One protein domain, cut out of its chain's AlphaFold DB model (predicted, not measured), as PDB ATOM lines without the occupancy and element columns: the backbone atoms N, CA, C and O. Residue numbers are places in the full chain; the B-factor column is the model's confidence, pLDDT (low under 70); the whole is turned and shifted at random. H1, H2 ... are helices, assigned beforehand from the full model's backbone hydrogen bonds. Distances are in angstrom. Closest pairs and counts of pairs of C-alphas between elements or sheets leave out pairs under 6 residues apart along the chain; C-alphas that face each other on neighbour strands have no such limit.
ATOM      1  N   GLU A  82      30.126  33.284 -15.682       98.06
ATOM      2  CA  GLU A  82      28.970  34.061 -16.147       98.06
ATOM      3  C   GLU A  82      27.904  33.187 -16.791       98.06
ATOM      4  O   GLU A  82      26.732  33.291 -16.432       98.06
ATOM      5  N   TYR A  83      28.310  32.289 -17.694       97.06
ATOM      6  CA  TYR A  83      27.389  31.355 -18.331       97.06
ATOM      7  C   TYR A  83      26.721  30.442 -17.291       97.06
ATOM      8  O   TYR A  83      25.499  30.289 -17.275       97.06
ATOM      9  N   LYS A  84      27.516  29.878 -16.370       97.44
ATOM     10  CA  LYS A  84      27.012  29.010 -15.293       97.44
ATOM     11  C   LYS A  84      26.065  29.752 -14.352       97.44
ATOM     12  O   LYS A  84      25.013  29.217 -14.019       97.44
ATOM     13  N   ALA A  85      26.415  30.974 -13.954       97.25
ATOM     14  CA  ALA A  85      25.566  31.805 -13.108       97.25
ATOM     15  C   ALA A  85      24.258  32.173 -13.815       97.25
ATOM     16  O   ALA A  85      23.204  32.119 -13.193       97.25
ATOM     17  N   HIS A  86      24.301  32.491 -15.111       97.44
ATOM     18  CA  HIS A  86      23.098  32.762 -15.893       97.44
ATOM     19  C   HIS A  86      22.167  31.547 -15.965       97.44
ATOM     20  O   HIS A  86      20.979  31.689 -15.692       97.44
ATOM     21  N   ALA A  87      22.696  30.357 -16.274       96.31
ATOM     22  CA  ALA A  87      21.908  29.124 -16.288       96.31
ATOM     23  C   ALA A  87      21.298  28.828 -14.907       96.31
ATOM     24  O   ALA A  87      20.097  28.613 -14.786       96.31
ATOM     25  N   HIS A  88      22.111  28.917 -13.850       96.00
ATOM     26  CA  HIS A  88      21.662  28.691 -12.480       96.00
ATOM     27  C   HIS A  88      20.568  29.682 -12.050       96.00
ATOM     28  O   HIS A  88      19.517  29.286 -11.554       96.00
ATOM     29  N   VAL A  89      20.771  30.982 -12.263       95.75
ATOM     30  CA  VAL A  89      19.781  31.995 -11.879       95.75
ATOM     31  C   VAL A  89      18.503  31.851 -12.709       95.75
ATOM     32  O   VAL A  89      17.421  31.947 -12.140       95.75
ATOM     33  N   ALA A  90      18.594  31.577 -14.013       94.19
ATOM     34  CA  ALA A  90      17.419  31.394 -14.866       94.19
ATOM     35  C   ALA A  90      16.505  30.254 -14.380       94.19
ATOM     36  O   ALA A  90      15.286  30.420 -14.366       94.19
ATOM     37  N   ASP A  91      17.091  29.145 -13.927       95.00
ATOM     38  CA  ASP A  91      16.339  27.970 -13.480       95.00
ATOM     39  C   ASP A  91      15.822  28.107 -12.036       95.00
ATOM     40  O   ASP A  91      14.758  27.580 -11.694       95.00
ATOM     41  N   TYR A  92      16.548  28.834 -11.177       93.88
ATOM     42  CA  TYR A  92      16.345  28.768  -9.726       93.88
ATOM     43  C   TYR A  92      16.014  30.095  -9.025       93.88
ATOM     44  O   TYR A  92      15.811  30.082  -7.809       93.88
ATOM     45  N   VAL A  93      15.883  31.224  -9.739       93.25
ATOM     46  CA  VAL A  93      15.667  32.565  -9.137       93.25
ATOM     47  C   VAL A  93      14.537  32.628  -8.095       93.25
ATOM     48  O   VAL A  93      14.635  33.382  -7.126       93.25
ATOM     49  N   PHE A  94      13.480  31.828  -8.256       90.06
ATOM     50  CA  PHE A  94      12.307  31.843  -7.373       90.06
ATOM     51  C   PHE A  94      12.371  30.867  -6.194       90.06
ATOM     52  O   PHE A  94      11.556  30.991  -5.281       90.06
ATOM     53  N   TRP A  95      13.293  29.902  -6.199       91.44
ATOM     54  CA  TRP A  95      13.260  28.773  -5.257       91.44
ATOM     55  C   TRP A  95      14.577  28.567  -4.511       91.44
ATOM     56  O   TRP A  95      14.560  28.025  -3.407       91.44
ATOM     57  N   ASP A  96      15.705  28.998  -5.079       90.06
ATOM     58  CA  ASP A  96      17.003  28.836  -4.434       90.06
ATOM     59  C   ASP A  96      17.342  30.031  -3.537       90.06
ATOM     60  O   ASP A  96      17.478  31.179  -3.968       90.06
ATOM     61  N   ALA A  97      17.502  29.740  -2.247       88.75
ATOM     62  CA  ALA A  97      17.943  30.707  -1.253       88.75
ATOM     63  C   ALA A  97      19.462  30.957  -1.302       88.75
ATOM     64  O   ALA A  97      19.925  31.935  -0.711       88.75
ATOM     65  N   ASN A  98      20.222  30.100  -1.994       90.81
ATOM     66  CA  ASN A  98      21.681  30.155  -2.061       90.81
ATOM     67  C   ASN A  98      22.212  31.052  -3.184       90.81
ATOM     68  O   ASN A  98      23.423  31.245  -3.261       90.81
ATOM     69  N   ILE A  99      21.342  31.645  -4.011       93.44
ATOM     70  CA  ILE A  99      21.755  32.623  -5.022       93.44
ATOM     71  C   ILE A  99      22.438  33.805  -4.332       93.44
ATOM     72  O   ILE A  99      21.827  34.559  -3.565       93.44
ATOM     73  N   THR A 100      23.724  33.977  -4.626       94.06
ATOM     74  CA  THR A 100      24.548  35.022  -4.028       94.06
ATOM     75  C   THR A 100      24.508  36.314  -4.849       94.06
ATOM     76  O   THR A 100      24.151  36.336  -6.029       94.06
ATOM     77  N   ALA A 101      24.952  37.426  -4.251       94.50
ATOM     78  CA  ALA A 101      25.156  38.680  -4.985       94.50
ATOM     79  C   ALA A 101      26.160  38.526  -6.144       94.50
ATOM     80  O   ALA A 101      26.059  39.226  -7.152       94.50
ATOM     81  N   GLN A 102      27.126  37.613  -6.002       95.94
ATOM     82  CA  GLN A 102      28.100  37.314  -7.044       95.94
ATOM     83  C   GLN A 102      27.432  36.623  -8.236       95.94
ATOM     84  O   GLN A 102      27.660  37.052  -9.366       95.94
ATOM     85  N   ASP A 103      26.567  35.634  -7.993       96.19
ATOM     86  CA  ASP A 103      25.814  34.946  -9.051       96.19
ATOM     87  C   ASP A 103      24.914  35.922  -9.810       96.19
ATOM     88  O   ASP A 103      24.889  35.916 -11.037       96.19
ATOM     89  N   ILE A 104      24.246  36.834  -9.095       96.56
ATOM     90  CA  ILE A 104      23.429  37.890  -9.710       96.56
ATOM     91  C   ILE A 104      24.286  38.801 -10.594       96.56
ATOM     92  O   ILE A 104      23.892  39.112 -11.716       96.56
ATOM     93  N   GLY A 105      25.455  39.232 -10.113       97.81
ATOM     94  CA  GLY A 105      26.355  40.088 -10.886       97.81
ATOM     95  C   GLY A 105      26.894  39.408 -12.146       97.81
ATOM     96  O   GLY A 105      26.912  40.014 -13.214       97.81
ATOM     97  N   LEU A 106      27.283  38.135 -12.039       98.38
ATOM     98  CA  LEU A 106      27.741  37.316 -13.165       98.38
ATOM     99  C   LEU A 106      26.615  37.057 -14.181       98.38
ATOM    100  O   LEU A 106      26.812  37.238 -15.382       98.38
ATOM    101  N   CYS A 107      25.414  36.717 -13.704       98.06
ATOM    102  CA  CYS A 107      24.223  36.568 -14.538       98.06
ATOM    103  C   CYS A 107      23.871  37.879 -15.255       98.06
ATOM    104  O   CYS A 107      23.509  37.864 -16.431       98.06
ATOM    105  N   ALA A 108      23.981  39.023 -14.573       98.31
ATOM    106  CA  ALA A 108      23.692  40.327 -15.158       98.31
ATOM    107  C   ALA A 108      24.693  40.719 -16.252       98.31
ATOM    108  O   ALA A 108      24.279  41.266 -17.275       98.31
ATOM    109  N   ALA A 109      25.981  40.405 -16.083       98.44
ATOM    110  CA  ALA A 109      26.985  40.599 -17.127       98.44
ATOM    111  C   ALA A 109      26.657  39.769 -18.377       98.44
ATOM    112  O   ALA A 109      26.593  40.316 -19.478       98.44
ATOM    113  N   TYR A 110      26.350  38.477 -18.203       98.12
ATOM    114  CA  TYR A 110      25.950  37.612 -19.315       98.12
ATOM    115  C   TYR A 110      24.691  38.128 -20.020       98.12
ATOM    116  O   TYR A 110      24.691  38.323 -21.233       98.12
ATOM    117  N   ALA A 111      23.622  38.388 -19.261       97.69
ATOM    118  CA  ALA A 111      22.330  38.787 -19.810       97.69
ATOM    119  C   ALA A 111      22.380  40.160 -20.495       97.69
ATOM    120  O   ALA A 111      21.745  40.350 -21.528       97.69
ATOM    121  N   SER A 112      23.133  41.121 -19.951       97.81
ATOM    122  CA  SER A 112      23.290  42.446 -20.566       97.81
ATOM    123  C   SER A 112      24.053  42.383 -21.886       97.81
ATOM    124  O   SER A 112      23.610  42.986 -22.865       97.81
ATOM    125  N   LEU A 113      25.146  41.615 -21.942       97.31
ATOM    126  CA  LEU A 113      25.881  41.413 -23.183       97.31
ATOM    127  C   LEU A 113      25.049  40.635 -24.199       97.31
ATOM    128  O   LEU A 113      25.020  41.012 -25.366       97.31
ATOM    129  N   GLN A 114      24.321  39.608 -23.755       96.75
ATOM    130  CA  GLN A 114      23.398  38.876 -24.610       96.75
ATOM    131  C   GLN A 114      22.379  39.832 -25.229       96.75
ATOM    132  O   GLN A 114      22.314  39.905 -26.449       96.75
ATOM    133  N   ARG A 115      21.654  40.625 -24.430       95.75
ATOM    134  CA  ARG A 115      20.703  41.634 -24.935       95.75
ATOM    135  C   ARG A 115      21.328  42.554 -25.976       95.75
ATOM    136  O   ARG A 115      20.758  42.735 -27.047       95.75
ATOM    137  N   PHE A 116      22.524  43.069 -25.688       96.38
ATOM    138  CA  PHE A 116      23.251  43.911 -26.625       96.38
ATOM    139  C   PHE A 116      23.568  43.176 -27.930       96.38
ATOM    140  O   PHE A 116      23.264  43.701 -28.990       96.38
ATOM    141  N   VAL A 117      24.118  41.960 -27.887       95.50
ATOM    142  CA  VAL A 117      24.447  41.172 -29.091       95.50
ATOM    143  C   VAL A 117      23.204  40.902 -29.940       95.50
ATOM    144  O   VAL A 117      23.267  40.996 -31.161       95.50
ATOM    145  N   LYS A 118      22.060  40.647 -29.298       93.94
ATOM    146  CA  LYS A 118      20.775  40.452 -29.980       93.94
ATOM    147  C   LYS A 118      20.181  41.734 -30.578       93.94
ATOM    148  O   LYS A 118      19.212  41.646 -31.328       93.94
ATOM    149  N   GLY A 119      20.700  42.908 -30.211       94.12
ATOM    150  CA  GLY A 119      20.088  44.199 -30.530       94.12
ATOM    151  C   GLY A 119      18.764  44.444 -29.794       94.12
ATOM    152  O   GLY A 119      17.944  45.234 -30.257       94.12
ATOM    153  N   GLU A 120      18.523  43.763 -28.667       93.38
ATOM    154  CA  GLU A 120      17.317  43.966 -27.854       93.38
ATOM    155  C   GLU A 120      17.358  45.360 -27.210       93.38
ATOM    156  O   GLU A 120      18.347  45.726 -26.582       93.38
ATOM    157  N   ASP A 121      16.279  46.133 -27.367       90.88
ATOM    158  CA  ASP A 121      16.138  47.502 -26.846       90.88
ATOM    159  C   ASP A 121      17.214  48.498 -27.340       90.88
ATOM    160  O   ASP A 121      17.492  49.505 -26.675       90.88
ATOM    161  N   LEU A 122      17.834  48.243 -28.501       93.19
ATOM    162  CA  LEU A 122      18.869  49.102 -29.082       93.19
ATOM    163  C   LEU A 122      18.295  50.009 -30.183       93.19
ATOM    164  O   LEU A 122      18.311  49.677 -31.365       93.19
ATOM    165  N   TYR A 123      17.795  51.185 -29.793       90.19
ATOM    166  CA  TYR A 123      17.254  52.174 -30.742       90.19
ATOM    167  C   TYR A 123      18.330  53.010 -31.447       90.19
ATOM    168  O   TYR A 123      18.131  53.447 -32.578       90.19
ATOM    169  N   ILE A 124      19.453  53.266 -30.771       91.25
ATOM    170  CA  ILE A 124      20.582  54.036 -31.299       91.25
ATOM    171  C   ILE A 124      21.835  53.179 -31.101       91.25
ATOM    172  O   ILE A 124      22.178  52.898 -29.949       91.25
ATOM    173  N   PRO A 125      22.514  52.744 -32.178       92.88
ATOM    174  CA  PRO A 125      23.730  51.954 -32.049       92.88
ATOM    175  C   PRO A 125      24.867  52.799 -31.447       92.88
ATOM    176  O   PRO A 125      24.938  54.006 -31.709       92.88
ATOM    177  N   PRO A 126      25.766  52.196 -30.649       95.31
ATOM    178  CA  PRO A 126      26.890  52.921 -30.074       95.31
ATOM    179  C   PRO A 126      27.841  53.388 -31.176       95.31
ATOM    180  O   PRO A 126      28.274  52.601 -32.012       95.31
ATOM    181  N   ARG A 127      28.209  54.669 -31.152       93.56
ATOM    182  CA  ARG A 127      29.164  55.259 -32.108       93.56
ATOM    183  C   ARG A 127      30.605  55.172 -31.627       93.56
ATOM    184  O   ARG A 127      31.537  55.368 -32.398       93.56
ATOM    185  N   ASN A 128      30.786  54.973 -30.328       94.06
ATOM    186  CA  ASN A 128      32.082  54.915 -29.679       94.06
ATOM    187  C   ASN A 128      32.037  53.987 -28.461       94.06
ATOM    188  O   ASN A 128      30.980  53.566 -27.987       94.06
ATOM    189  N   VAL A 129      33.225  53.705 -27.943       92.94
ATOM    190  CA  VAL A 129      33.464  52.826 -26.794       92.94
ATOM    191  C   VAL A 129      32.707  53.268 -25.545       92.94
ATOM    192  O   VAL A 129      32.133  52.448 -24.832       92.94
ATOM    193  N   THR A 130      32.703  54.572 -25.277       95.56
ATOM    194  CA  THR A 130      32.069  55.148 -24.091       95.56
ATOM    195  C   THR A 130      30.558  54.933 -24.123       95.56
ATOM    196  O   THR A 130      29.965  54.573 -23.107       95.56
ATOM    197  N   GLU A 131      29.934  55.089 -25.294       96.25
ATOM    198  CA  GLU A 131      28.513  54.802 -25.505       96.25
ATOM    199  C   GLU A 131      28.207  53.310 -25.315       96.25
ATOM    200  O   GLU A 131      27.264  52.977 -24.597       96.25
ATOM    201  N   LEU A 132      29.034  52.414 -25.864       96.44
ATOM    202  CA  LEU A 132      28.892  50.967 -25.657       96.44
ATOM    203  C   LEU A 132      28.936  50.602 -24.165       96.44
ATOM    204  O   LEU A 132      28.059  49.895 -23.665       96.44
ATOM    205  N   GLN A 133      29.929  51.113 -23.435       96.19
ATOM    206  CA  GLN A 133      30.059  50.875 -21.997       96.19
ATOM    207  C   GLN A 133      28.858  51.416 -21.215       96.19
ATOM    208  O   GLN A 133      28.380  50.753 -20.293       96.19
ATOM    209  N   ALA A 134      28.342  52.593 -21.584       96.25
ATOM    210  CA  ALA A 134      27.160  53.172 -20.955       96.25
ATOM    211  C   ALA A 134      25.905  52.310 -21.182       96.25
ATOM    212  O   ALA A 134      25.153  52.072 -20.235       96.25
ATOM    213  N   ILE A 135      25.705  51.797 -22.401       96.94
ATOM    214  CA  ILE A 135      24.587  50.903 -22.741       96.94
ATOM    215  C   ILE A 135      24.674  49.604 -21.936       96.94
ATOM    216  O   ILE A 135      23.722  49.249 -21.238       96.94
ATOM    217  N   LEU A 136      25.827  48.929 -21.966       97.69
ATOM    218  CA  LEU A 136      26.031  47.676 -21.234       97.69
ATOM    219  C   LEU A 136      25.856  47.867 -19.725       97.69
ATOM    220  O   LEU A 136      25.211  47.048 -19.068       97.69
ATOM    221  N   ARG A 137      26.360  48.978 -19.174       97.44
ATOM    222  CA  ARG A 137      26.160  49.327 -17.766       97.44
ATOM    223  C   ARG A 137      24.677  49.469 -17.438       97.44
ATOM    224  O   ARG A 137      24.226  48.819 -16.498       97.44
ATOM    225  N   ASN A 138      23.925  50.238 -18.225       97.44
ATOM    226  CA  ASN A 138      22.489  50.426 -18.019       97.44
ATOM    227  C   ASN A 138      21.731  49.095 -18.086       97.44
ATOM    228  O   ASN A 138      20.974  48.778 -17.169       97.44
ATOM    229  N   TYR A 139      21.970  48.277 -19.116       97.88
ATOM    230  CA  TYR A 139      21.361  46.947 -19.222       97.88
ATOM    231  C   TYR A 139      21.686  46.081 -18.008       97.88
ATOM    232  O   TYR A 139      20.789  45.460 -17.434       97.88
ATOM    233  N   SER A 140      22.943  46.073 -17.573       97.88
ATOM    234  CA  SER A 140      23.346  45.286 -16.414       97.88
ATOM    235  C   SER A 140      22.697  45.775 -15.117       97.88
ATOM    236  O   SER A 140      22.229  44.954 -14.330       97.88
ATOM    237  N   ASP A 141      22.559  47.089 -14.921       97.50
ATOM    238  CA  ASP A 141      21.880  47.672 -13.763       97.50
ATOM    239  C   ASP A 141      20.393  47.296 -13.740       97.50
ATOM    240  O   ASP A 141      19.859  46.950 -12.681       97.50
ATOM    241  N   HIS A 142      19.724  47.291 -14.899       97.12
ATOM    242  CA  HIS A 142      18.345  46.817 -15.022       97.12
ATOM    243  C   HIS A 142      18.207  45.340 -14.643       97.12
ATOM    244  O   HIS A 142      17.310  44.991 -13.870       97.12
ATOM    245  N   VAL A 143      19.103  44.479 -15.135       97.50
ATOM    246  CA  VAL A 143      19.082  43.048 -14.804       97.50
ATOM    247  C   VAL A 143      19.353  42.827 -13.315       97.50
ATOM    248  O   VAL A 143      18.584  42.119 -12.670       97.50
ATOM    249  N   VAL A 144      20.361  43.487 -12.730       96.56
ATOM    250  CA  VAL A 144      20.647  43.406 -11.284       96.56
ATOM    251  C   VAL A 144      19.435  43.835 -10.459       96.56
ATOM    252  O   VAL A 144      19.044  43.138  -9.523       96.56
ATOM    253  N   ASN A 145      18.812  44.967 -10.796       94.69
ATOM    254  CA  ASN A 145      17.642  45.459 -10.069       94.69
ATOM    255  C   ASN A 145      16.469  44.474 -10.158       94.69
ATOM    256  O   ASN A 145      15.812  44.215  -9.146       94.69
ATOM    257  N   SER A 146      16.235  43.907 -11.343       94.94
ATOM    258  CA  SER A 146      15.191  42.910 -11.572       94.94
ATOM    259  C   SER A 146      15.441  41.638 -10.758       94.94
ATOM    260  O   SER A 146      14.583  41.236  -9.975       94.94
ATOM    261  N   LEU A 147      16.638  41.054 -10.853       94.75
ATOM    262  CA  LEU A 147      16.989  39.808 -10.167       94.75
ATOM    263  C   LEU A 147      16.973  39.956  -8.647       94.75
ATOM    264  O   LEU A 147      16.329  39.165  -7.963       94.75
ATOM    265  N   CYS A 148      17.585  41.008  -8.096       91.69
ATOM    266  CA  CYS A 148      17.537  41.269  -6.655       91.69
ATOM    267  C   CYS A 148      16.105  41.473  -6.133       91.69
ATOM    268  O   CYS A 148      15.833  41.222  -4.960       91.69
ATOM    269  N   SER A 149      15.188  41.933  -6.989       90.38
ATOM    270  CA  SER A 149      13.770  42.063  -6.650       90.38
ATOM    271  C   SER A 149      13.006  40.745  -6.743       90.38
ATOM    272  O   SER A 149      11.872  40.699  -6.284       90.38
ATOM    273  N   GLN A 150      13.582  39.687  -7.315       91.06
ATOM    274  CA  GLN A 150      12.937  38.382  -7.482       91.06
ATOM    275  C   GLN A 150      13.445  37.351  -6.475       91.06
ATOM    276  O   GLN A 150      12.617  36.659  -5.882       91.06
ATOM    277  N   VAL A 151      14.762  37.313  -6.234       89.44
ATOM    278  CA  VAL A 151      15.442  36.302  -5.400       89.44
ATOM    279  C   VAL A 151      14.752  36.137  -4.044       89.44
ATOM    280  O   VAL A 151      14.293  37.109  -3.453       89.44
ATOM    281  N   VAL A 152      14.670  34.917  -3.515       81.12
ATOM    282  CA  VAL A 152      14.005  34.634  -2.226       81.12
ATOM    283  C   VAL A 152      14.719  35.322  -1.051       81.12
ATOM    284  O   VAL A 152      14.087  35.872  -0.149       81.12
ATOM    285  N   SER A 153      16.050  35.379  -1.091       79.12
ATOM    286  CA  SER A 153      16.924  35.931  -0.048       79.12
ATOM    287  C   SER A 153      17.068  37.467  -0.068       79.12
ATOM    288  O   SER A 153      18.066  38.003   0.421       79.12
ATOM    289  N   ARG A 154      16.070  38.227  -0.566       74.81
ATOM    290  CA  ARG A 154      16.153  39.710  -0.706       74.81
ATOM    291  C   ARG A 154      16.569  40.421   0.570       74.81
ATOM    292  O   ARG A 154      17.268  41.425   0.507       74.81
ATOM    293  N   VAL A 155      16.124  39.930   1.726       62.28
ATOM    294  CA  VAL A 155      16.451  40.533   3.026       62.28
ATOM    295  C   VAL A 155      17.952  40.431   3.309       62.28
ATOM    296  O   VAL A 155      18.554  41.415   3.737       62.28
ATOM    297  N   ALA A 156      18.572  39.288   3.004       68.12
ATOM    298  CA  ALA A 156      20.011  39.096   3.154       68.12
ATOM    299  C   ALA A 156      20.796  39.970   2.161       68.12
ATOM    300  O   ALA A 156      21.720  40.677   2.559       68.12
ATOM    301  N   LEU A 157      20.369  40.009   0.894       76.88
ATOM    302  CA  LEU A 157      20.987  40.851  -0.137       76.88
ATOM    303  C   LEU A 157      20.868  42.350   0.178       76.88
ATOM    304  O   LEU A 157      21.828  43.098  -0.009       76.88
ATOM    305  N   ARG A 158      19.719  42.799   0.693       75.81
ATOM    306  CA  ARG A 158      19.487  44.202   1.057       75.81
ATOM    307  C   ARG A 158      20.352  44.642   2.230       75.81
ATOM    308  O   ARG A 158      20.909  45.734   2.188       75.81
ATOM    309  N   ASN A 159      20.455  43.815   3.265       72.25
ATOM    310  CA  ASN A 159      21.134  44.201   4.499       72.25
ATOM    311  C   ASN A 159      22.669  44.104   4.388       72.25
ATOM    312  O   ASN A 159      23.369  44.748   5.160       72.25
ATOM    313  N   ALA A 160      23.195  43.334   3.428       75.81
ATOM    314  CA  ALA A 160      24.625  43.043   3.289       75.81
ATOM    315  C   ALA A 160      25.317  43.759   2.110       75.81
ATOM    316  O   ALA A 160      26.299  43.249   1.574       75.81
ATOM    317  N   ASN A 161      24.816  44.914   1.656       86.25
ATOM    318  CA  ASN A 161      25.330  45.612   0.462       86.25
ATOM    319  C   ASN A 161      25.294  44.763  -0.831       86.25
ATOM    320  O   ASN A 161      26.034  45.037  -1.779       86.25
ATOM    321  N   GLY A 162      24.418  43.756  -0.909       88.50
ATOM    322  CA  GLY A 162      24.365  42.790  -2.010       88.50
ATOM    323  C   GLY A 162      24.152  43.436  -3.379       88.50
ATOM    324  O   GLY A 162      24.773  43.020  -4.352       88.50
ATOM    325  N   TRP A 163      23.375  44.521  -3.460       92.12
ATOM    326  CA  TRP A 163      23.230  45.295  -4.701       92.12
ATOM    327  C   TRP A 163      24.542  45.897  -5.195       92.12
ATOM    328  O   TRP A 163      24.855  45.804  -6.381       92.12
ATOM    329  N   ALA A 164      25.301  46.531  -4.302       93.62
ATOM    330  CA  ALA A 164      26.566  47.156  -4.667       93.62
ATOM    331  C   ALA A 164      27.581  46.097  -5.113       93.62
ATOM    332  O   ALA A 164      28.272  46.291  -6.112       93.62
ATOM    333  N   VAL A 165      27.606  44.949  -4.426       95.19
ATOM    334  CA  VAL A 165      28.444  43.798  -4.791       95.19
ATOM    335  C   VAL A 165      28.059  43.249  -6.166       95.19
ATOM    336  O   VAL A 165      28.940  43.075  -7.003       95.19
ATOM    337  N   ALA A 166      26.768  43.043  -6.438       96.19
ATOM    338  CA  ALA A 166      26.292  42.538  -7.726       96.19
ATOM    339  C   ALA A 166      26.631  43.489  -8.886       96.19
ATOM    340  O   ALA A 166      27.159  43.050  -9.907       96.19
ATOM    341  N   ARG A 167      26.409  44.802  -8.718       97.00
ATOM    342  CA  ARG A 167      26.779  45.808  -9.732       97.00
ATOM    343  C   ARG A 167      28.282  45.851  -9.975       97.00
ATOM    344  O   ARG A 167      28.713  45.848 -11.124       97.00
ATOM    345  N   ALA A 168      29.080  45.858  -8.908       97.19
ATOM    346  CA  ALA A 168      30.533  45.840  -9.023       97.19
ATOM    347  C   ALA A 168      31.019  44.569  -9.733       97.19
ATOM    348  O   ALA A 168      31.902  44.644 -10.582       97.19
ATOM    349  N   GLN A 169      30.424  43.416  -9.422       98.06
ATOM    350  CA  GLN A 169      30.767  42.149 -10.057       98.06
ATOM    351  C   GLN A 169      30.408  42.138 -11.547       98.06
ATOM    352  O   GLN A 169      31.241  41.744 -12.363       98.06
ATOM    353  N   SER A 170      29.220  42.629 -11.908       98.31
ATOM    354  CA  SER A 170      28.810  42.776 -13.305       98.31
ATOM    355  C   SER A 170      29.767  43.689 -14.080       98.31
ATOM    356  O   SER A 170      30.298  43.306 -15.121       98.31
ATOM    357  N   ALA A 171      30.069  44.868 -13.527       98.00
ATOM    358  CA  ALA A 171      30.967  45.834 -14.152       98.00
ATOM    359  C   ALA A 171      32.374  45.259 -14.381       98.00
ATOM    360  O   ALA A 171      32.958  45.482 -15.441       98.00
ATOM    361  N   ARG A 172      32.912  44.490 -13.421       98.25
ATOM    362  CA  ARG A 172      34.209  43.809 -13.577       98.25
ATOM    363  C   ARG A 172      34.184  42.786 -14.707       98.25
ATOM    364  O   ARG A 172      35.098  42.786 -15.523       98.25
ATOM    365  N   SER A 173      33.156  41.939 -14.758       98.06
ATOM    366  CA  SER A 173      33.039  40.897 -15.784       98.06
ATOM    367  C   SER A 173      32.885  41.502 -17.185       98.06
ATOM    368  O   SER A 173      33.636  41.150 -18.094       98.06
ATOM    369  N   LEU A 174      32.021  42.512 -17.344       97.94
ATOM    370  CA  LEU A 174      31.881  43.241 -18.608       97.94
ATOM    371  C   LEU A 174      33.187  43.923 -19.021       97.94
ATOM    372  O   LEU A 174      33.598  43.814 -20.173       97.94
ATOM    373  N   SER A 175      33.878  44.577 -18.084       97.31
ATOM    374  CA  SER A 175      35.174  45.205 -18.371       97.31
ATOM    375  C   SER A 175      36.209  44.180 -18.834       97.31
ATOM    376  O   SER A 175      36.952  44.463 -19.768       97.31
ATOM    377  N   ALA A 176      36.225  42.982 -18.239       97.06
ATOM    378  CA  ALA A 176      37.131  41.905 -18.629       97.06
ATOM    379  C   ALA A 176      36.872  41.418 -20.066       97.06
ATOM    380  O   ALA A 176      37.821  41.228 -20.827       97.06
ATOM    381  N   VAL A 177      35.602  41.278 -20.467       96.38
ATOM    382  CA  VAL A 177      35.235  40.925 -21.850       96.38
ATOM    383  C   VAL A 177      35.624  42.024 -22.832       96.38
ATOM    384  O   VAL A 177      36.180  41.725 -23.888       96.38
ATOM    385  N   LEU A 178      35.360  43.286 -22.482       95.69
ATOM    386  CA  LEU A 178      35.681  44.436 -23.329       95.69
ATOM    387  C   LEU A 178      37.190  44.665 -23.463       95.69
ATOM    388  O   LEU A 178      37.631  45.166 -24.489       95.69
ATOM    389  N   SER A 179      37.983  44.296 -22.455       96.19
ATOM    390  CA  SER A 179      39.448  44.399 -22.501       96.19
ATOM    391  C   SER A 179      40.132  43.287 -23.297       96.19
ATOM    392  O   SER A 179      41.350  43.320 -23.457       96.19
ATOM    393  N   LYS A 180      39.384  42.268 -23.729       95.50
ATOM    394  CA  LYS A 180      39.941  41.083 -24.377       95.50
ATOM    395  C   LYS A 180      39.922  41.238 -25.899       95.50
ATOM    396  O   LYS A 180      38.851  41.406 -26.478       95.50
ATOM    397  N   ASP A 181      41.092  41.077 -26.519       91.94
ATOM    398  CA  ASP A 181      41.287  41.080 -27.977       91.94
ATOM    399  C   ASP A 181      40.612  42.297 -28.656       91.94
ATOM    400  O   ASP A 181      40.544  43.382 -28.080       91.94
ATOM    401  N   ASP A 182      40.068  42.105 -29.861       93.12
ATOM    402  CA  ASP A 182      39.321  43.118 -30.618       93.12
ATOM    403  C   ASP A 182      37.813  43.105 -30.286       93.12
ATOM    404  O   ASP A 182      36.984  43.523 -31.099       93.12
ATOM    405  N   ASN A 183      37.404  42.567 -29.125       94.00
ATOM    406  CA  ASN A 183      35.980  42.425 -28.783       94.00
ATOM    407  C   ASN A 183      35.251  43.764 -28.799       94.00
ATOM    408  O   ASN A 183      34.093  43.845 -29.195       94.00
ATOM    409  N   LEU A 184      35.935  44.808 -28.359       94.44
ATOM    410  CA  LEU A 184      35.387  46.143 -28.242       94.44
ATOM    411  C   LEU A 184      35.039  46.728 -29.617       94.44
ATOM    412  O   LEU A 184      33.901  47.150 -29.824       94.44
ATOM    413  N   ASP A 185      35.962  46.649 -30.577       92.31
ATOM    414  CA  ASP A 185      35.729  47.099 -31.952       92.31
ATOM    415  C   ASP A 185      34.668  46.240 -32.649       92.31
ATOM    416  O   ASP A 185      33.779  46.766 -33.322       92.31
ATOM    417  N   ARG A 186      34.688  44.920 -32.422       93.88
ATOM    418  CA  ARG A 186      33.672  43.994 -32.949       93.88
ATOM    419  C   ARG A 186      32.272  44.311 -32.429       93.88
ATOM    420  O   ARG A 186      31.324  44.292 -33.209       93.88
ATOM    421  N   LEU A 187      32.128  44.615 -31.140       94.31
ATOM    422  CA  LEU A 187      30.840  44.947 -30.525       94.31
ATOM    423  C   LEU A 187      30.294  46.297 -31.010       94.31
ATOM    424  O   LEU A 187      29.085  46.425 -31.189       94.31
ATOM    425  N   VAL A 188      31.155  47.290 -31.261       94.44
ATOM    426  CA  VAL A 188      30.743  48.568 -31.875       94.44
ATOM    427  C   VAL A 188      30.330  48.362 -33.338       94.44
ATOM    428  O   VAL A 188      29.299  48.876 -33.781       94.44
ATOM    429  N   ALA A 189      31.092  47.564 -34.089       92.00
ATOM    430  CA  ALA A 189      30.794  47.259 -35.484       92.00
ATOM    431  C   ALA A 189      29.519  46.414 -35.658       92.00
ATOM    432  O   ALA A 189      28.865  46.528 -36.691       92.00
ATOM    433  N   LEU A 190      29.138  45.617 -34.651       92.31
ATOM    434  CA  LEU A 190      28.011  44.678 -34.714       92.31
ATOM    435  C   LEU A 190      26.685  45.336 -35.124       92.31
ATOM    436  O   LEU A 190      25.925  44.746 -35.887       92.31
ATOM    437  N   HIS A 191      26.427  46.552 -34.638       90.75
ATOM    438  CA  HIS A 191      25.185  47.298 -34.899       90.75
ATOM    439  C   HIS A 191      25.395  48.545 -35.752       90.75
ATOM    440  O   HIS A 191      24.475  49.346 -35.930       90.75
TER     441      HIS A 191
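This is residues 82 to 191 of the 228 residues of an uncharacterized protein of Tulasnella calospora MUT 4182 (UniProt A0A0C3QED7). Three long helices, H2, H3 and H5, pack on one another in a triangle, crossed at steep tilts; H1 crosses H2, and short H4 and H6 lie at opposite ends. The compact, all-helix domain has 110 printed residues, six named helices, H1 to H6 in order, and no named strand. Its radius of gyration of the C-alphas is 14.1 A; its spans are 40 by 23 by 22 A.

H1, residues 82 to 92, touches H2, residues 101 to 118, at 76 degrees, about perpendicular; the closest C-alphas, His 86 and Cys 107, are 4.2 A apart. H3, residues 129 to 148, touches H2 at a steep tilt of 51 degrees, opposite ways; closest C-alphas, Ser 112 and Ser 140, 5.0 A. H4, residues 154 to 159, touches no helix. H5, residues 162 to 178, touches H2 at a steep tilt of 45 degrees, the same way; closest C-alphas, Gly 105 and Ala 166, 4.0 A. H6, residues 183 to 190, touches residues 129 to 132 of H3; closest C-alphas, Leu 132 and Val 188, 6.9 A. In H1 to H6 every O i to N i+4 pair is within hydrogen-bond range.

H1 begins at C-alpha 82 (28.970, 34.061, -16.147); H3 measures 28.2 A; H6 ends at C-alpha 190 (28.011, 44.678, -34.714).

The printed part has no cut and no long link. Residues 155 to 156 are under pLDDT 70.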